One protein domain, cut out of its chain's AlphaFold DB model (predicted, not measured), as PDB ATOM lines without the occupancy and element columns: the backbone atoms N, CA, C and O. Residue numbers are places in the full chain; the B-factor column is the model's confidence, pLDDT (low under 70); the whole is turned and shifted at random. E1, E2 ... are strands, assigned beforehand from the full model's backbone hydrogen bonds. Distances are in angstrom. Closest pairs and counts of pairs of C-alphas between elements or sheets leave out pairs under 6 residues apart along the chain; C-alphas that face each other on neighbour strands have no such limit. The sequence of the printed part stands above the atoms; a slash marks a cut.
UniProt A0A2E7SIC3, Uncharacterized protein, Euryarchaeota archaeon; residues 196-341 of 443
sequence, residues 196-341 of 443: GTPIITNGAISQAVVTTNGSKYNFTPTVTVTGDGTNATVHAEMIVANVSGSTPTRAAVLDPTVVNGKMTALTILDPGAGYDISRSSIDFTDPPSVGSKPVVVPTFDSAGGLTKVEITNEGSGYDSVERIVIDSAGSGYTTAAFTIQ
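What this domain is: This is residues 196 to 341 of the 443 residues of an uncharacterized protein of Euryarchaeota archaeon (UniProt A0A2E7SIC3). Two lobes of strands sit side by side along the longest axis, each a small ring made of three antiparallel strand pairs, with the ring of the second lobe the looser. The first lobe holds E1 with E2, E3 with E12 and E4 with E11; the second holds E5 with E8, E6 with E7 and E9 with E10, and the printed part crosses over after E4 and returns before E11. The 146 printed residues have no named helix and twelve named strands, E1 to E12 in order, in six two-stranded antiparallel sheets; the class is all strand. The whole is compact, with a radius of gyration of the C-alphas of 16.5 A, and its flat outline spans 48 by 35 by 18 A.

Where its parts are: Find C-alpha 196 at (84.800, 74.462, 122.663), where E1, residues 196 to 201, begins. E2, residues 204 to 212, runs 22.6 A and bends by 51 degrees at residue 207. E3 is residues 223 to 227, and E4, residues 230 to 237, runs 22.4 A to C-alpha 237 at (95.993, 72.421, 127.707). Next come E5, residues 241 to 244; E6, residues 253 to 259, 20.1 A; E7, residues 262 to 270, 22.6 A; and E8, residues 281 to 284. E9 is residues 295 to 300 and E10 residues 306 to 313, 18.8 A. E11, residues 323 to 331, runs 21.6 A and bends by 64 degrees at residue 327; E12, residues 336 to 340, ends at C-alpha 340 (90.202, 79.044, 120.056).

How they stand to each other: Look first at the hairpin E1 and E2, at 157 degrees, where N 199 and O 207 are 2.8 A apart. The closest C-alphas of E2 and E11, Ile 205 and Ala 329, are 4.6 A apart. E11 and E4 are antiparallel at 172 degrees, with N 237 and O 323 at 2.8 A. The closest C-alphas of E3 and E4, Val 223 and His 235, are 5.4 A apart. E3 pairs with E12, N 224 to O 339 at 2.8 A, and Thr 197 of E1 and Phe 338 of E12 are their closest C-alphas, at 6.0 A. Among the strands from E5 to E10, find N 242 and O 283 of the antiparallel neighbours E5 and E8 at 2.9 A, N 257 and O 265 of the hairpin E6 and E7 at 2.8 A, and N 297 and O 310 of the hairpin E9 and E10 at 2.8 A. Their closest C-alphas are Ala 241 and Leu 254 for E5 and E6, 6.3 A, Leu 266 and Val 309 for E7 and E10, 7.4 A, and Ser 281 and Pro 298 for E8 and E9, 6.6 A. Glu 237 of E4 and Pro 256 of E6 are the closest C-alphas of those two strands, at 7.1 A, while E1 and E10, for instance, are apart.

The domain as a whole: The C-alphas of Asp 228 and Ser 278 are the two farthest apart, at 48.9 A. The printed part has no cut, and no link is long. Its mean pLDDT is 95.3, and no printed residue is under 70.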
ATOM      1  N   GLY A 196      85.343  74.673 121.331       97.06
ATOM      2  CA  GLY A 196      84.800  74.462 122.663       97.06
ATOM      3  C   GLY A 196      83.660  75.415 122.995       97.06
ATOM      4  O   GLY A 196      83.478  76.447 122.351       97.06
ATOM      5  N   THR A 197      82.880  75.057 124.009       96.94
ATOM      6  CA  THR A 197      81.719  75.823 124.465       96.94
ATOM      7  C   THR A 197      81.786  76.083 125.977       96.94
ATOM      8  O   THR A 197      82.066  75.157 126.745       96.94
ATOM      9  N   PRO A 198      81.555  77.329 126.433       97.75
ATOM     10  CA  PRO A 198      81.412  77.631 127.854       97.75
ATOM     11  C   PRO A 198      80.027  77.232 128.370       97.75
ATOM     12  O   PRO A 198      79.017  77.422 127.692       97.75
ATOM     13  N   ILE A 199      79.963  76.772 129.619       97.56
ATOM     14  CA  ILE A 199      78.710  76.599 130.363       97.56
ATOM     15  C   ILE A 199      78.628  77.682 131.433       97.56
ATOM     16  O   ILE A 199      79.463  77.749 132.341       97.56
ATOM     17  N   ILE A 200      77.594  78.514 131.343       97.69
ATOM     18  CA  ILE A 200      77.358  79.621 132.269       97.69
ATOM     19  C   ILE A 200      76.426  79.164 133.387       97.69
ATOM     20  O   ILE A 200      75.325  78.679 133.132       97.69
ATOM     21  N   THR A 201      76.840  79.401 134.629       97.50
ATOM     22  CA  THR A 201      76.003  79.203 135.814       97.50
ATOM     23  C   THR A 201      76.077  80.454 136.681       97.50
ATOM     24  O   THR A 201      77.165  80.918 137.006       97.50
ATOM     25  N   ASN A 202      74.924  81.011 137.062       95.88
ATOM     26  CA  ASN A 202      74.828  82.197 137.930       95.88
ATOM     27  C   ASN A 202      75.680  83.396 137.466       95.88
ATOM     28  O   ASN A 202      76.236  84.123 138.286       95.88
ATOM     29  N   GLY A 203      75.788  83.611 136.153       95.62
ATOM     30  CA  GLY A 203      76.526  84.745 135.596       95.62
ATOM     31  C   GLY A 203      78.038  84.546 135.461       95.62
ATOM     32  O   GLY A 203      78.721  85.495 135.090       95.62
ATOM     33  N   ALA A 204      78.571  83.358 135.753       97.75
ATOM     34  CA  ALA A 204      79.994  83.039 135.631       97.75
ATOM     35  C   ALA A 204      80.213  81.818 134.724       97.75
ATOM     36  O   ALA A 204      79.354  80.932 134.646       97.75
ATOM     37  N   ILE A 205      81.365  81.756 134.052       97.88
ATOM     38  CA  ILE A 205      81.765  80.579 133.273       97.88
ATOM     39  C   ILE A 205      82.144  79.474 134.253       97.88
ATOM     40  O   ILE A 205      83.163  79.533 134.931       97.88
ATOM     41  N   SER A 206      81.275  78.476 134.352       97.25
ATOM     42  CA  SER A 206      81.380  77.393 135.333       97.25
ATOM     43  C   SER A 206      82.080  76.154 134.789       97.25
ATOM     44  O   SER A 206      82.690  75.417 135.557       97.25
ATOM     45  N   GLN A 207      81.988  75.912 133.478       97.31
ATOM     46  CA  GLN A 207      82.660  74.797 132.814       97.31
ATOM     47  C   GLN A 207      83.075  75.193 131.401       97.31
ATOM     48  O   GLN A 207      82.450  76.052 130.775       97.31
ATOM     49  N   ALA A 208      84.109  74.527 130.903       97.44
ATOM     50  CA  ALA A 208      84.569  74.625 129.533       97.44
ATOM     51  C   ALA A 208      84.530  73.226 128.911       97.44
ATOM     52  O   ALA A 208      85.123  72.290 129.444       97.44
ATOM     53  N   VAL A 209      83.791  73.073 127.814       97.31
ATOM     54  CA  VAL A 209      83.639  71.792 127.118       97.31
ATOM     55  C   VAL A 209      84.363  71.879 125.789       97.31
ATOM     56  O   VAL A 209      83.950  72.647 124.925       97.31
ATOM     57  N   VAL A 210      85.411  71.081 125.603       97.00
ATOM     58  CA  VAL A 210      86.018  70.883 124.281       97.00
ATOM     59  C   VAL A 210      85.055  70.039 123.449       97.00
ATOM     60  O   VAL A 210      84.687  68.932 123.831       97.00
ATOM     61  N   THR A 211      84.592  70.588 122.330       96.94
ATOM     62  CA  THR A 211      83.693  69.907 121.385       96.94
ATOM     63  C   THR A 211      84.453  69.316 120.204       96.94
ATOM     64  O   THR A 211      83.947  68.438 119.510       96.94
ATOM     65  N   THR A 212      85.661  69.811 119.940       96.50
ATOM     66  CA  THR A 212      86.581  69.281 118.934       96.50
ATOM     67  C   THR A 212      88.000  69.542 119.419       96.50
ATOM     68  O   THR A 212      88.360  70.697 119.619       96.50
ATOM     69  N   ASN A 213      88.798  68.491 119.600       94.88
ATOM     70  CA  ASN A 213      90.180  68.608 120.085       94.88
ATOM     71  C   ASN A 213      91.098  69.316 119.069       94.88
ATOM     72  O   ASN A 213      92.124  69.879 119.436       94.88
ATOM     73  N   GLY A 214      90.709  69.328 117.792       94.19
ATOM     74  CA  GLY A 214      91.548  69.811 116.700       94.19
ATOM     75  C   GLY A 214      92.690  68.845 116.377       94.19
ATOM     76  O   GLY A 214      92.699  67.725 116.874       94.19
ATOM     77  N   SER A 215      93.599  69.251 115.490       91.88
ATOM     78  CA  SER A 215      94.800  68.498 115.111       91.88
ATOM     79  C   SER A 215      95.833  69.388 114.420       91.88
ATOM     80  O   SER A 215      95.480  70.438 113.870       91.88
ATOM     81  N   LYS A 216      97.091  68.926 114.379       89.44
ATOM     82  CA  LYS A 216      98.238  69.618 113.765       89.44
ATOM     83  C   LYS A 216      98.554  70.992 114.358       89.44
ATOM     84  O   LYS A 216      99.045  71.875 113.657       89.44
ATOM     85  N   TYR A 217      98.285  71.187 115.641       90.06
ATOM     86  CA  TYR A 217      98.861  72.304 116.373       90.06
ATOM     87  C   TYR A 217     100.342  72.031 116.647       90.06
ATOM     88  O   TYR A 217     100.704  70.960 117.121       90.06
ATOM     89  N   ASN A 218     101.199  73.014 116.390       85.94
ATOM     90  CA  ASN A 218     102.607  72.992 116.791       85.94
ATOM     91  C   ASN A 218     102.915  74.005 117.905       85.94
ATOM     92  O   ASN A 218     104.067  74.248 118.247       85.94
ATOM     93  N   PHE A 219     101.874  74.594 118.474       86.50
ATOM     94  CA  PHE A 219     101.917  75.492 119.616       86.50
ATOM     95  C   PHE A 219     100.655  75.259 120.440       86.50
ATOM     96  O   PHE A 219      99.648  74.771 119.926       86.50
ATOM     97  N   THR A 220     100.683  75.660 121.705       91.25
ATOM     98  CA  THR A 220      99.478  75.669 122.539       91.25
ATOM     99  C   THR A 220      98.560  76.817 122.095       91.25
ATOM    100  O   THR A 220      98.975  77.976 122.179       91.25
ATOM    101  N   PRO A 221      97.344  76.554 121.575       93.19
ATOM    102  CA  PRO A 221      96.500  77.612 121.030       93.19
ATOM    103  C   PRO A 221      95.946  78.524 122.121       93.19
ATOM    104  O   PRO A 221      95.490  78.071 123.170       93.19
ATOM    105  N   THR A 222      95.908  79.825 121.840       93.75
ATOM    106  CA  THR A 222      95.236  80.785 122.724       93.75
ATOM    107  C   THR A 222      93.718  80.600 122.683       93.75
ATOM    108  O   THR A 222      93.138  80.229 121.659       93.75
ATOM    109  N   VAL A 223      93.049  80.869 123.807       97.12
ATOM    110  CA  VAL A 223      91.588  80.809 123.908       97.12
ATOM    111  C   VAL A 223      91.075  82.163 124.374       97.12
ATOM    112  O   VAL A 223      91.382  82.622 125.469       97.12
ATOM    113  N   THR A 224      90.270  82.809 123.536       96.75
ATOM    114  CA  THR A 224      89.636  84.087 123.866       96.75
ATOM    115  C   THR A 224      88.196  83.858 124.293       96.75
ATOM    116  O   THR A 224      87.428  83.181 123.606       96.75
ATOM    117  N   VAL A 225      87.809  84.461 125.416       97.25
ATOM    118  CA  VAL A 225      86.415  84.513 125.855       97.25
ATOM    119  C   VAL A 225      85.756  85.761 125.279       97.25
ATOM    120  O   VAL A 225      86.210  86.878 125.510       97.25
ATOM    121  N   THR A 226      84.653  85.575 124.563       95.62
ATOM    122  CA  THR A 226      83.779  86.663 124.103       95.62
ATOM    123  C   THR A 226      82.416  86.544 124.777       95.62
ATOM    124  O   THR A 226      82.036  85.456 125.210       95.62
ATOM    125  N   GLY A 227      81.681  87.647 124.910       95.06
ATOM    126  CA  GLY A 227      80.380  87.660 125.581       95.06
ATOM    127  C   GLY A 227      80.033  89.014 126.188       95.06
ATOM    128  O   GLY A 227      80.705  90.010 125.929       95.06
ATOM    129  N   ASP A 228      78.980  89.034 127.003       97.06
ATOM    130  CA  ASP A 228      78.463  90.232 127.682       97.06
ATOM    131  C   ASP A 228      78.974  90.415 129.123       97.06
ATOM    132  O   ASP A 228      78.727  91.451 129.741       97.06
ATOM    133  N   GLY A 229      79.695  89.428 129.662       95.62
ATOM    134  CA  GLY A 229      80.330  89.501 130.976       95.62
ATOM    135  C   GLY A 229      81.750  90.070 130.948       95.62
ATOM    136  O   GLY A 229      82.265  90.508 129.920       95.62
ATOM    137  N   THR A 230      82.405  90.054 132.109       97.00
ATOM    138  CA  THR A 230      83.757  90.607 132.293       97.00
ATOM    139  C   THR A 230      84.664  89.674 133.092       97.00
ATOM    140  O   THR A 230      84.197  88.880 133.912       97.00
ATOM    141  N   ASN A 231      85.978  89.832 132.894       96.12
ATOM    142  CA  ASN A 231      87.052  89.223 133.691       96.12
ATOM    143  C   ASN A 231      87.094  87.684 133.702       96.12
ATOM    144  O   ASN A 231      87.628  87.103 134.649       96.12
ATOM    145  N   ALA A 232      86.540  87.014 132.687       97.38
ATOM    146  CA  ALA A 232      86.824  85.598 132.480       97.38
ATOM    147  C   ALA A 232      88.136  85.420 131.708       97.38
ATOM    148  O   ALA A 232      88.362  86.092 130.702       97.38
ATOM    149  N   THR A 233      88.969  84.494 132.172       97.00
ATOM    150  CA  THR A 233      90.222  84.096 131.522       97.00
ATOM    151  C   THR A 233      90.305  82.579 131.510       97.00
ATOM    152  O   THR A 233      89.932  81.925 132.487       97.00
ATOM    153  N   VAL A 234      90.732  82.029 130.378       97.19
ATOM    154  CA  VAL A 234      90.844  80.590 130.142       97.19
ATOM    155  C   VAL A 234      92.071  80.328 129.268       97.19
ATOM    156  O   VAL A 234      92.460  81.198 128.485       97.19
ATOM    157  N   HIS A 235      92.622  79.123 129.334       95.62
ATOM    158  CA  HIS A 235      93.688  78.667 128.442       95.62
ATOM    159  C   HIS A 235      93.430  77.233 127.968       95.62
ATOM    160  O   HIS A 235      92.606  76.512 128.536       95.62
ATOM    161  N   ALA A 236      94.096  76.833 126.884       96.94
ATOM    162  CA  ALA A 236      94.073  75.459 126.396       96.94
ATOM    163  C   ALA A 236      95.236  74.662 126.996       96.94
ATOM    164  O   ALA A 236      96.355  75.159 127.060       96.94
ATOM    165  N   GLU A 237      94.979  73.409 127.351       96.19
ATOM    166  CA  GLU A 237      95.993  72.421 127.707       96.19
ATOM    167  C   GLU A 237      96.049  71.353 126.609       96.19
ATOM    168  O   GLU A 237      95.023  70.780 126.228       96.19
ATOM    169  N   MET A 238      97.251  71.069 126.106       96.25
ATOM    170  CA  MET A 238      97.498  69.968 125.159       96.25
ATOM    171  C   MET A 238      97.896  68.666 125.867       96.25
ATOM    172  O   MET A 238      97.742  67.576 125.323       96.25
ATOM    173  N   ILE A 239      98.412  68.786 127.089       96.69
ATOM    174  CA  ILE A 239      98.814  67.684 127.961       96.69
ATOM    175  C   ILE A 239      98.112  67.900 129.292       96.69
ATOM    176  O   ILE A 239      98.084  69.019 129.792       96.69
ATOM    177  N   VAL A 240      97.593  66.840 129.904       95.50
ATOM    178  CA  VAL A 240      97.142  66.902 131.297       95.50
ATOM    179  C   VAL A 240      98.148  66.160 132.164       95.50
ATOM    180  O   VAL A 240      98.375  64.965 131.978       95.50
ATOM    181  N   ALA A 241      98.736  66.873 133.124       95.50
ATOM    182  CA  ALA A 241      99.699  66.334 134.076       95.50
ATOM    183  C   ALA A 241      99.040  66.094 135.440       95.50
ATOM    184  O   ALA A 241      98.335  66.957 135.960       95.50
ATOM    185  N   ASN A 242      99.293  64.935 136.049       93.12
ATOM    186  CA  ASN A 242      98.792  64.610 137.383       93.12
ATOM    187  C   ASN A 242      99.897  64.009 138.247       93.12
ATOM    188  O   ASN A 242     100.614  63.106 137.818       93.12
ATOM    189  N   VAL A 243      99.981  64.445 139.504       95.31
ATOM    190  CA  VAL A 243     100.805  63.753 140.500       95.31
ATOM    191  C   VAL A 243     100.038  62.526 140.998       95.31
ATOM    192  O   VAL A 243      98.939  62.643 141.542       95.31
ATOM    193  N   SER A 244     100.622  61.351 140.809       91.56
ATOM    194  CA  SER A 244     100.057  60.044 141.140       91.56
ATOM    195  C   SER A 244     100.858  59.353 142.256       91.56
ATOM    196  O   SER A 244     101.800  59.921 142.802       91.56
ATOM    197  N   GLY A 245     100.463  58.136 142.647       91.75
ATOM    198  CA  GLY A 245     101.212  57.295 143.598       91.75
ATOM    199  C   GLY A 245     100.906  57.518 145.088       91.75
ATOM    200  O   GLY A 245     101.248  56.671 145.918       91.75
ATOM    201  N   SER A 246     100.204  58.596 145.448       93.50
ATOM    202  CA  SER A 246      99.744  58.851 146.821       93.50
ATOM    203  C   SER A 246      98.440  59.662 146.874       93.50
ATOM    204  O   SER A 246      97.878  60.021 145.842       93.50
ATOM    205  N   THR A 247      97.917  59.905 148.081       94.88
ATOM    206  CA  THR A 247      96.727  60.740 148.309       94.88
ATOM    207  C   THR A 247      97.155  62.025 149.019       94.88
ATOM    208  O   THR A 247      97.370  61.984 150.232       94.88
ATOM    209  N   PRO A 248      97.306  63.146 148.296       95.62
ATOM    210  CA  PRO A 248      97.731  64.403 148.897       95.62
ATOM    211  C   PRO A 248      96.618  65.030 149.744       95.62
ATOM    212  O   PRO A 248      95.432  64.756 149.553       95.62
ATOM    213  N   THR A 249      96.992  65.930 150.653       95.81
ATOM    214  CA  THR A 249      96.026  66.782 151.368       95.81
ATOM    215  C   THR A 249      95.571  67.960 150.511       95.81
ATOM    216  O   THR A 249      94.447  68.437 150.667       95.81
ATOM    217  N   ARG A 250      96.424  68.404 149.581       95.62
ATOM    218  CA  ARG A 250      96.106  69.360 148.518       95.62
ATOM    219  C   ARG A 250      96.803  68.918 147.236       95.62
ATOM    220  O   ARG A 250      98.018  68.741 147.240       95.62
ATOM    221  N   ALA A 251      96.042  68.730 146.163       95.56
ATOM    222  CA  ALA A 251      96.615  68.375 144.870       95.56
ATOM    223  C   ALA A 251      97.413  69.551 144.289       95.56
ATOM    224  O   ALA A 251      97.005  70.702 144.433       95.56
ATOM    225  N   ALA A 252      98.540  69.247 143.650       96.06
ATOM    226  CA  ALA A 252      99.293  70.207 142.862       96.06
ATOM    227  C   ALA A 252      98.515  70.598 141.598       96.06
ATOM    228  O   ALA A 252      97.772  69.785 141.042       96.06
ATOM    229  N   VAL A 253      98.722  71.831 141.144       95.00
ATOM    230  CA  VAL A 253      98.217  72.348 139.869       95.00
ATOM    231  C   VAL A 253      99.422  72.608 138.980       95.00
ATOM    232  O   VAL A 253     100.333  73.344 139.365       95.00
ATOM    233  N   LEU A 254      99.432  71.960 137.821       95.94
ATOM    234  CA  LEU A 254     100.541  71.948 136.879       95.94
ATOM    235  C   LEU A 254     100.048  72.453 135.529       95.94
ATOM    236  O   LEU A 254      98.953  72.078 135.123       95.94
ATOM    237  N   ASP A 255     100.870  73.246 134.854       94.50
ATOM    238  CA  ASP A 255     100.555  73.853 133.562       94.50
ATOM    239  C   ASP A 255     101.668  73.522 132.547       94.50
ATOM    240  O   ASP A 255     102.767  74.094 132.613       94.50
ATOM    241  N   PRO A 256     101.459  72.506 131.687       95.12
ATOM    242  CA  PRO A 256     102.420  72.104 130.668       95.12
ATOM    243  C   PRO A 256     102.368  73.021 129.443       95.12
ATOM    244  O   PRO A 256     101.316  73.260 128.860       95.12
ATOM    245  N   THR A 257     103.537  73.443 128.967       93.44
ATOM    246  CA  THR A 257     103.686  74.175 127.703       93.44
ATOM    247  C   THR A 257     104.133  73.230 126.598       93.44
ATOM    248  O   THR A 257     105.135  72.528 126.746       93.44
ATOM    249  N   VAL A 258     103.405  73.238 125.477       93.56
ATOM    250  CA  VAL A 258     103.719  72.419 124.302       93.56
ATOM    251  C   VAL A 258     104.123  73.282 123.116       93.56
ATOM    252  O   VAL A 258     103.408  74.218 122.739       93.56
ATOM    253  N   VAL A 259     105.251  72.916 122.508       89.44
ATOM    254  CA  VAL A 259     105.783  73.489 121.268       89.44
ATOM    255  C   VAL A 259     106.267  72.345 120.381       89.44
ATOM    256  O   VAL A 259     106.917  71.414 120.849       89.44
ATOM    257  N   ASN A 260     105.927  72.393 119.094       86.31
ATOM    258  CA  ASN A 260     106.287  71.397 118.082       86.31
ATOM    259  C   ASN A 260     105.975  69.948 118.502       86.31
ATOM    260  O   ASN A 260     106.762  69.030 118.274       86.31
ATOM    261  N   GLY A 261     104.826  69.737 119.148       89.56
ATOM    262  CA  GLY A 261     104.384  68.411 119.580       89.56
ATOM    263  C   GLY A 261     105.084  67.858 120.825       89.56
ATOM    264  O   GLY A 261     104.836  66.702 121.175       89.56
ATOM    265  N   LYS A 262     105.943  68.650 121.478       93.88
ATOM    266  CA  LYS A 262     106.744  68.270 122.649       93.88
ATOM    267  C   LYS A 262     106.466  69.183 123.839       93.88
ATOM    268  O   LYS A 262     106.171  70.363 123.662       93.88
ATOM    269  N   MET A 263     106.594  68.655 125.054       95.69
ATOM    270  CA  MET A 263     106.485  69.435 126.285       95.69
ATOM    271  C   MET A 263     107.803  70.157 126.571       95.69
ATOM    272  O   MET A 263     108.765  69.535 127.017       95.69
ATOM    273  N   THR A 264     107.840  71.468 126.347       94.38
ATOM    274  CA  THR A 264     109.042  72.291 126.556       94.38
ATOM    275  C   THR A 264     109.128  72.875 127.962       94.38
ATOM    276  O   THR A 264     110.213  73.230 128.421       94.38
ATOM    277  N   ALA A 265     108.004  72.963 128.676       94.69
ATOM    278  CA  ALA A 265     107.975  73.394 130.068       94.69
ATOM    279  C   ALA A 265     106.828  72.740 130.846       94.69
ATOM    280  O   ALA A 265     105.815  72.341 130.273       94.69
ATOM    281  N   LEU A 266     106.984  72.669 132.169       96.38
ATOM    282  CA  LEU A 266     105.929  72.297 133.109       96.38
ATOM    283  C   LEU A 266     105.965  73.255 134.302       96.38
ATOM    284  O   LEU A 266     106.823  73.144 135.179       96.38
ATOM    285  N   THR A 267     105.036  74.203 134.327       95.62
ATOM    286  CA  THR A 267     104.950  75.220 135.377       95.62
ATOM    287  C   THR A 267     104.177  74.679 136.576       95.62
ATOM    288  O   THR A 267     103.121  74.070 136.428       95.62
ATOM    289  N   ILE A 268     104.687  74.910 137.788       96.69
ATOM    290  CA  ILE A 268     103.991  74.572 139.036       96.69
ATOM    291  C   ILE A 268     103.194  75.803 139.485       96.69
ATOM    292  O   ILE A 268     103.779  76.766 139.977       96.69
ATOM    293  N   LEU A 269     101.869  75.772 139.323       94.94
ATOM    294  CA  LEU A 269     100.971  76.859 139.738       94.94
ATOM    295  C   LEU A 269     100.566  76.741 141.216       94.94
ATOM    296  O   LEU A 269     100.525  77.738 141.935       94.94
ATOM    297  N   ASP A 270     100.317  75.516 141.688       95.62
ATOM    298  CA  ASP A 270     100.197  75.182 143.113       95.62
ATOM    299  C   ASP A 270     101.068  73.946 143.374       95.62
ATOM    300  O   ASP A 270     100.868  72.920 142.720       95.62
ATOM    301  N   PRO A 271     102.026  73.995 144.314       96.12
ATOM    302  CA  PRO A 271     102.881  72.850 144.630       96.12
ATOM    303  C   PRO A 271     102.128  71.684 145.294       96.12
ATOM    304  O   PRO A 271     102.680  70.593 145.449       96.12
ATOM    305  N   GLY A 272     100.882  71.893 145.725       96.06
ATOM    306  CA  GLY A 272     100.141  70.936 146.534       96.06
ATOM    307  C   GLY A 272     100.751  70.760 147.927       96.06
ATOM    308  O   GLY A 272     101.532  71.592 148.396       96.06
ATOM    309  N   ALA A 273     100.342  69.701 148.629       96.44
ATOM    310  CA  ALA A 273     100.888  69.306 149.928       96.44
ATOM    311  C   ALA A 273     100.527  67.853 150.284       96.44
ATOM    312  O   ALA A 273      99.479  67.336 149.884       96.44
ATOM    313  N   GLY A 274     101.347  67.228 151.133       96.25
ATOM    314  CA  GLY A 274     101.058  65.916 151.716       96.25
ATOM    315  C   GLY A 274     101.294  64.730 150.782       96.25
ATOM    316  O   GLY A 274     100.780  63.647 151.057       96.25
ATOM    317  N   TYR A 275     102.048  64.911 149.696       97.12
ATOM    318  CA  TYR A 275     102.480  63.802 148.852       97.12
ATOM    319  C   TYR A 275     103.447  62.874 149.599       97.12
ATOM    320  O   TYR A 275     104.330  63.318 150.336       97.12
ATOM    321  N   ASP A 276     103.310  61.566 149.379       96.44
ATOM    322  CA  ASP A 276     104.305  60.591 149.828       96.44
ATOM    323  C   ASP A 276     105.519  60.656 148.897       96.44
ATOM    324  O   ASP A 276     105.482  60.148 147.771       96.44
ATOM    325  N   ILE A 277     106.590  61.289 149.373       93.31
ATOM    326  CA  ILE A 277     107.796  61.588 148.591       93.31
ATOM    327  C   ILE A 277     108.483  60.343 148.009       93.31
ATOM    328  O   ILE A 277     109.236  60.458 147.050       93.31
ATOM    329  N   SER A 278     108.241  59.156 148.577       92.75
ATOM    330  CA  SER A 278     108.888  57.905 148.155       92.75
ATOM    331  C   SER A 278     108.136  57.156 147.053       92.75
ATOM    332  O   SER A 278     108.681  56.231 146.453       92.75
ATOM    333  N   ARG A 279     106.874  57.528 146.803       93.94
ATOM    334  CA  ARG A 279     105.975  56.831 145.867       93.94
ATOM    335  C   ARG A 279     105.348  57.740 144.823       93.94
ATOM    336  O   ARG A 279     104.760  57.232 143.875       93.94
ATOM    337  N   SER A 280     105.414  59.054 145.024       96.00
ATOM    338  CA  SER A 280     104.731  59.996 144.148       96.00
ATOM    339  C   SER A 280     105.527  60.238 142.869       96.00
ATOM    340  O   SER A 280     106.732  60.477 142.913       96.00
ATOM    341  N   SER A 281     104.838  60.199 141.736       95.06
ATOM    342  CA  SER A 281     105.380  60.478 140.402       95.06
ATOM    343  C   SER A 281     104.422  61.379 139.632       95.06
ATOM    344  O   SER A 281     103.267  61.529 140.026       95.06
ATOM    345  N   ILE A 282     104.879  61.980 138.537       96.94
ATOM    346  CA  ILE A 282     104.006  62.717 137.618       96.94
ATOM    347  C   ILE A 282     103.729  61.819 136.416       96.94
ATOM    348  O   ILE A 282     104.662  61.268 135.837       96.94
ATOM    349  N   ASP A 283     102.453  61.665 136.079       95.00
ATOM    350  CA  ASP A 283     101.997  61.002 134.859       95.00
ATOM    351  C   ASP A 283     101.277  62.011 133.960       95.00
ATOM    352  O   ASP A 283     100.707  63.000 134.433       95.00
ATOM    353  N   PHE A 284     101.307  61.735 132.662       96.62
ATOM    354  CA  PHE A 284     100.757  62.590 131.616       96.62
ATOM    355  C   PHE A 284      99.714  61.824 130.804       96.62
ATOM    356  O   PHE A 284      99.749  60.593 130.727       96.62
ATOM    357  N   THR A 285      98.783  62.529 130.168       95.94
ATOM    358  CA  THR A 285      97.882  61.918 129.181       95.94
ATOM    359  C   THR A 285      98.653  61.337 128.000       95.94
ATOM    360  O   THR A 285      99.739  61.808 127.661       95.94
ATOM    361  N   ASP A 286      98.111  60.290 127.378       95.81
ATOM    362  CA  ASP A 286      98.662  59.758 126.129       95.81
ATOM    363  C   ASP A 286      98.585  60.811 125.011       95.81
ATOM    364  O   ASP A 286      97.632  61.599 124.987       95.81
ATOM    365  N   PRO A 287      99.563  60.853 124.089       95.19
ATOM    366  CA  PRO A 287      99.467  61.725 122.931       95.19
ATOM    367  C   PRO A 287      98.254  61.338 122.061       95.19
ATOM    368  O   PRO A 287      97.942  60.151 121.932       95.19
ATOM    369  N   PRO A 288      97.579  62.313 121.422       90.12
ATOM    370  CA  PRO A 288      96.433  62.063 120.539       90.12
ATOM    371  C   PRO A 288      96.744  61.159 119.336       90.12
ATOM    372  O   PRO A 288      95.840  60.560 118.752       90.12
ATOM    373  N   SER A 289      98.016  61.090 118.938       83.75
ATOM    374  CA  SER A 289      98.499  60.346 117.777       83.75
ATOM    375  C   SER A 289      99.757  59.530 118.117       83.75
ATOM    376  O   SER A 289     100.046  59.267 119.283       83.75
ATOM    377  N   VAL A 290     100.492  59.066 117.101       88.88
ATOM    378  CA  VAL A 290     101.754  58.345 117.314       88.88
ATOM    379  C   VAL A 290     102.732  59.260 118.050       88.88
ATOM    380  O   VAL A 290     103.041  60.352 117.584       88.88
ATOM    381  N   GLY A 291     103.235  58.795 119.188       93.50
ATOM    382  CA  GLY A 291     104.145  59.572 120.011       93.50
ATOM    383  C   GLY A 291     104.494  58.869 121.314       93.50
ATOM    384  O   GLY A 291     104.211  57.683 121.507       93.50
ATOM    385  N   SER A 292     105.114  59.619 122.215       96.50
ATOM    386  CA  SER A 292     105.554  59.147 123.524       96.50
ATOM    387  C   SER A 292     105.186  60.153 124.603       96.50
ATOM    388  O   SER A 292     105.290  61.361 124.388       96.50
ATOM    389  N   LYS A 293     104.819  59.672 125.792       96.94
ATOM    390  CA  LYS A 293     104.606  60.555 126.942       96.94
ATOM    391  C   LYS A 293     105.907  61.248 127.365       96.94
ATOM    392  O   LYS A 293     106.975  60.638 127.231       96.94
ATOM    393  N   PRO A 294     105.834  62.465 127.926       97.25
ATOM    394  CA  PRO A 294     106.959  63.049 128.626       97.25
ATOM    395  C   PRO A 294     107.344  62.195 129.836       97.25
ATOM    396  O   PRO A 294     106.513  61.507 130.433       97.25
ATOM    397  N   VAL A 295     108.613  62.270 130.217       96.38
ATOM    398  CA  VAL A 295     109.144  61.661 131.436       96.38
ATOM    399  C   VAL A 295     109.791  62.758 132.256       96.38
ATOM    400  O   VAL A 295     110.576  63.558 131.744       96.38
ATOM    401  N   VAL A 296     109.437  62.805 133.538       97.44
ATOM    402  CA  VAL A 296     109.943  63.821 134.456       97.44
ATOM    403  C   VAL A 296     110.333  63.228 135.803       97.44
ATOM    404  O   VAL A 296     109.803  62.203 136.233       97.44
ATOM    405  N   VAL A 297     111.232  63.920 136.496       96.31
ATOM    406  CA  VAL A 297     111.659  63.611 137.860       96.31
ATOM    407  C   VAL A 297     111.166  64.723 138.796       96.31
ATOM    408  O   VAL A 297     111.702  65.835 138.764       96.31
ATOM    409  N   PRO A 298     110.130  64.473 139.620       96.69
ATOM    410  CA  PRO A 298     109.655  65.443 140.599       96.69
ATOM    411  C   PRO A 298     110.554  65.483 141.842       96.69
ATOM    412  O   PRO A 298     111.049  64.461 142.313       96.69
ATOM    413  N   THR A 299     110.714  66.668 142.421       96.88
ATOM    414  CA  THR A 299     111.328  66.891 143.736       96.88
ATOM    415  C   THR A 299     110.275  67.439 144.688       96.88
ATOM    416  O   THR A 299     109.586  68.406 144.364       96.88
ATOM    417  N   PHE A 300     110.176  66.846 145.875       97.00
ATOM    418  CA  PHE A 300     109.254  67.271 146.924       97.00
ATOM    419  C   PHE A 300     110.014  67.825 148.133       97.00
ATOM    420  O   PHE A 300     111.136  67.402 148.416       97.00
ATOM    421  N   ASP A 301     109.405  68.759 148.861       96.12
ATOM    422  CA  ASP A 301     109.894  69.192 150.171       96.12
ATOM    423  C   ASP A 301     109.523  68.202 151.295       96.12
ATOM    424  O   ASP A 301     108.873  67.175 151.086       96.12
ATOM    425  N   SER A 302     109.930  68.518 152.527       94.38
ATOM    426  CA  SER A 302     109.645  67.693 153.707       94.38
ATOM    427  C   SER A 302     108.164  67.643 154.102       94.38
ATOM    428  O   SER A 302     107.777  66.760 154.867       94.38
ATOM    429  N   ALA A 303     107.337  68.561 153.600       93.94
ATOM    430  CA  ALA A 303     105.887  68.570 153.781       93.94
ATOM    431  C   ALA A 303     105.147  67.854 152.633       93.94
ATOM    432  O   ALA A 303     103.911  67.799 152.632       93.94
ATOM    433  N   GLY A 304     105.880  67.297 151.664       94.75
ATOM    434  CA  GLY A 304     105.314  66.666 150.482       94.75
ATOM    435  C   GLY A 304     104.678  67.675 149.529       94.75
ATOM    436  O   GLY A 304     103.667  67.348 148.921       94.75
ATOM    437  N   GLY A 305     105.188  68.905 149.446       96.94
ATOM    438  CA  GLY A 305     104.877  69.868 148.388       96.94
ATOM    439  C   GLY A 305     105.865  69.735 147.228       96.94
ATOM    440  O   GLY A 305     107.057  69.535 147.453       96.94
ATOM    441  N   LEU A 306     105.386  69.813 145.987       97.12
ATOM    442  CA  LEU A 306     106.217  69.720 144.785       97.12
ATOM    443  C   LEU A 306     107.012  71.020 144.581       97.12
ATOM    444  O   LEU A 306     106.423  72.083 144.424       97.12
ATOM    445  N   THR A 307     108.342  70.950 144.567       96.88
ATOM    446  CA  THR A 307     109.214  72.141 144.506       96.88
ATOM    447  C   THR A 307     109.962  72.297 143.191       96.88
ATOM    448  O   THR A 307     110.283  73.416 142.799       96.88
ATOM    449  N   LYS A 308     110.249  71.189 142.505       96.19
ATOM    450  CA  LYS A 308     110.933  71.178 141.209       96.19
ATOM    451  C   LYS A 308     110.435  69.997 140.387       96.19
ATOM    452  O   LYS A 308     110.144  68.938 140.940       96.19
ATOM    453  N   VAL A 309     110.392  70.167 139.072       97.06
ATOM    454  CA  VAL A 309     110.239  69.070 138.118       97.06
ATOM    455  C   VAL A 309     111.354  69.169 137.089       97.06
ATOM    456  O   VAL A 309     111.607  70.243 136.551       97.06
ATOM    457  N   GLU A 310     112.048  68.063 136.850       97.19
ATOM    458  CA  GLU A 310     113.095  67.962 135.838       97.19
ATOM    459  C   GLU A 310     112.599  67.116 134.670       97.19
ATOM    460  O   GLU A 310     112.203  65.970 134.869       97.19
ATOM    461  N   ILE A 311     112.584  67.688 133.467       96.50
ATOM    462  CA  ILE A 311     112.147  66.994 132.255       96.50
ATOM    463  C   ILE A 311     113.323  66.169 131.734       96.50
ATOM    464  O   ILE A 311     114.355  66.723 131.373       96.50
ATOM    465  N   THR A 312     113.172  64.845 131.715       96.62
ATOM    466  CA  THR A 312     114.180  63.913 131.179       96.62
ATOM    467  C   THR A 312     113.807  63.396 129.793       96.62
ATOM    468  O   THR A 312     114.669  62.927 129.055       96.62
ATOM    469  N   ASN A 313     112.529  63.495 129.426       96.38
ATOM    470  CA  ASN A 313     112.032  63.299 128.072       96.38
ATOM    471  C   ASN A 313     110.840  64.239 127.852       96.38
ATOM    472  O   ASN A 313     109.903  64.247 128.647       96.38
ATOM    473  N   GLU A 314     110.867  65.020 126.779       96.38
ATOM    474  CA  GLU A 314     109.829  66.007 126.449       96.38
ATOM    475  C   GLU A 314     108.549  65.369 125.883       96.38
ATOM    476  O   GLU A 314     107.526  66.035 125.727       96.38
ATOM    477  N   GLY A 315     108.584  64.075 125.568       96.38
ATOM    478  CA  GLY A 315     107.512  63.402 124.852       96.38
ATOM    479  C   GLY A 315     107.439  63.817 123.382       96.38
ATOM    480  O   GLY A 315     108.305  64.512 122.854       96.38
ATOM    481  N   SER A 316     106.412  63.336 122.690       95.44
ATOM    482  CA  SER A 316     106.139  63.654 121.288       95.44
ATOM    483  C   SER A 316     104.679  63.369 120.933       95.44
ATOM    484  O   SER A 316     104.024  62.564 121.597       95.44
ATOM    485  N   GLY A 317     104.184  63.995 119.863       93.00
ATOM    486  CA  GLY A 317     102.862  63.715 119.292       93.00
ATOM    487  C   GLY A 317     101.703  64.512 119.899       93.00
ATOM    488  O   GLY A 317     100.551  64.207 119.600       93.00
ATOM    489  N   TYR A 318     101.979  65.527 120.725       95.38
ATOM    490  CA  TYR A 318     100.954  66.392 121.320       95.38
ATOM    491  C   TYR A 318     100.582  67.544 120.387       95.38
ATOM    492  O   TYR A 318     101.131  68.635 120.479       95.38
ATOM    493  N   ASP A 319      99.642  67.296 119.480       93.38
ATOM    494  CA  ASP A 319      99.252  68.225 118.410       93.38
ATOM    495  C   ASP A 319      97.768  68.643 118.457       93.38
ATOM    496  O   ASP A 319      97.241  69.212 117.498       93.38
ATOM    497  N   SER A 320      97.079  68.337 119.559       95.50
ATOM    498  CA  SER A 320      95.644  68.568 119.741       95.50
ATOM    499  C   SER A 320      95.350  69.123 121.140       95.50
ATOM    500  O   SER A 320      96.093  68.873 122.087       95.50
ATOM    501  N   VAL A 321      94.259  69.880 121.277       96.81
ATOM    502  CA  VAL A 321      93.780  70.402 122.564       96.81
ATOM    503  C   VAL A 321      93.084  69.286 123.333       96.81
ATOM    504  O   VAL A 321      92.097  68.727 122.856       96.81
ATOM    505  N   GLU A 322      93.559  69.002 124.541       96.31
ATOM    506  CA  GLU A 322      92.973  67.997 125.430       96.31
ATOM    507  C   GLU A 322      91.859  68.607 126.289       96.31
ATOM    508  O   GLU A 322      90.790  68.022 126.473       96.31
ATOM    509  N   ARG A 323      92.079  69.827 126.794       95.88
ATOM    510  CA  ARG A 323      91.127  70.530 127.660       95.88
ATOM    511  C   ARG A 323      91.261  72.046 127.549       95.88
ATOM    512  O   ARG A 323      92.290  72.569 127.143       95.88
ATOM    513  N   ILE A 324      90.209  72.751 127.960       97.44
ATOM    514  CA  ILE A 324      90.247  74.181 128.284       97.44
ATOM    515  C   ILE A 324      90.106  74.335 129.799       97.44
ATOM    516  O   ILE A 324      89.164  73.798 130.392       97.44
ATOM    517  N   VAL A 325      91.026  75.065 130.417       96.25
ATOM    518  CA  VAL A 325      91.041  75.353 131.852       96.25
ATOM    519  C   VAL A 325      90.537  76.770 132.090       96.25
ATOM    520  O   VAL A 325      90.833  77.687 131.329       96.25
ATOM    521  N   ILE A 326      89.730  76.940 133.138       96.75
ATOM    522  CA  ILE A 326      89.204  78.242 133.549       96.75
ATOM    523  C   ILE A 326      90.093  78.792 134.660       96.75
ATOM    524  O   ILE A 326      90.018  78.321 135.792       96.75
ATOM    525  N   ASP A 327      90.879  79.815 134.342       95.12
ATOM    526  CA  ASP A 327      91.723  80.523 135.313       95.12
ATOM    527  C   ASP A 327      90.894  81.488 136.166       95.12
ATOM    528  O   ASP A 327      91.075  81.611 137.377       95.12
ATOM    529  N   SER A 328      89.938  82.162 135.523       96.31
ATOM    530  CA  SER A 328      88.952  83.022 136.165       96.31
ATOM    531  C   SER A 328      87.603  82.832 135.492       96.31
ATOM    532  O   SER A 328      87.463  82.990 134.281       96.31
ATOM    533  N   ALA A 329      86.580  82.543 136.292       97.00
ATOM    534  CA  ALA A 329      85.216  82.341 135.807       97.00
ATOM    535  C   ALA A 329      84.536  83.645 135.338       97.00
ATOM    536  O   ALA A 329      83.513  83.602 134.650       97.00
ATOM    537  N   GLY A 330      85.088  84.802 135.723       97.12
ATOM    538  CA  GLY A 330      84.497  86.113 135.472       97.12
ATOM    539  C   GLY A 330      83.111  86.292 136.101       97.12
ATOM    540  O   GLY A 330      82.700  85.548 136.993       97.12
ATOM    541  N   SER A 331      82.385  87.322 135.663       97.56
ATOM    542  CA  SER A 331      81.029  87.605 136.152       97.56
ATOM    543  C   SER A 331      80.185  88.392 135.147       97.56
ATOM    544  O   SER A 331      80.717  89.074 134.270       97.56
ATOM    545  N   GLY A 332      78.861  88.323 135.305       96.56
ATOM    546  CA  GLY A 332      77.890  89.063 134.494       96.56
ATOM    547  C   GLY A 332      77.549  88.433 133.141       96.56
ATOM    548  O   GLY A 332      76.823  89.054 132.377       96.56
ATOM    549  N   TYR A 333      78.031  87.224 132.845       97.19
ATOM    550  CA  TYR A 333      77.754  86.554 131.576       97.19
ATOM    551  C   TYR A 333      76.305  86.057 131.509       97.19
ATOM    552  O   TYR A 333      75.869  85.274 132.352       97.19
ATOM    553  N   THR A 334      75.570  86.448 130.471       96.75
ATOM    554  CA  THR A 334      74.352  85.752 130.020       96.75
ATOM    555  C   THR A 334      74.591  85.004 128.712       96.75
ATOM    556  O   THR A 334      73.929  84.004 128.436       96.75
ATOM    557  N   THR A 335      75.594  85.437 127.947       96.69
ATOM    558  CA  THR A 335      76.088  84.773 126.744       96.69
ATOM    559  C   THR A 335      77.612  84.786 126.750       96.69
ATOM    560  O   THR A 335      78.237  85.785 127.101       96.69
ATOM    561  N   ALA A 336      78.223  83.669 126.370       96.94
ATOM    562  CA  ALA A 336      79.665  83.567 126.216       96.94
ATOM    563  C   ALA A 336      79.993  82.596 125.084       96.94
ATOM    564  O   ALA A 336      79.259  81.634 124.851       96.94
ATOM    565  N   ALA A 337      81.109  82.833 124.408       97.44
ATOM    566  CA  ALA A 337      81.664  81.927 123.421       97.44
ATOM    567  C   ALA A 337      83.183  81.861 123.570       97.44
ATOM    568  O   ALA A 337      83.827  82.845 123.945       97.44
ATOM    569  N   PHE A 338      83.746  80.697 123.258       97.62
ATOM    570  CA  PHE A 338      85.186  80.538 123.126       97.62
ATOM    571  C   PHE A 338      85.585  80.670 121.664       97.62
ATOM    572  O   PHE A 338      85.017  80.021 120.787       97.62
ATOM    573  N   THR A 339      86.594  81.495 121.421       96.50
ATOM    574  CA  THR A 339      87.322  81.542 120.160       96.50
ATOM    575  C   THR A 339      88.697  80.954 120.421       96.50
ATOM    576  O   THR A 339      89.525  81.583 121.075       96.50
ATOM    577  N   ILE A 340      88.907  79.721 119.965       95.75
ATOM    578  CA  ILE A 340      90.202  79.044 120.056       95.75
ATOM    579  C   ILE A 340      90.999  79.401 118.809       95.75
ATOM    580  O   ILE A 340      90.453  79.402 117.704       95.75
ATOM    581  N   GLN A 341      92.277  79.722 118.992       92.94
ATOM    582  CA  GLN A 341      93.185  80.030 117.900       92.94
ATOM    583  C   GLN A 341      93.168  78.903 116.867       92.94
ATOM    584  O   GLN A 341      93.322  77.722 117.197       92.94
TER     585      GLN A 341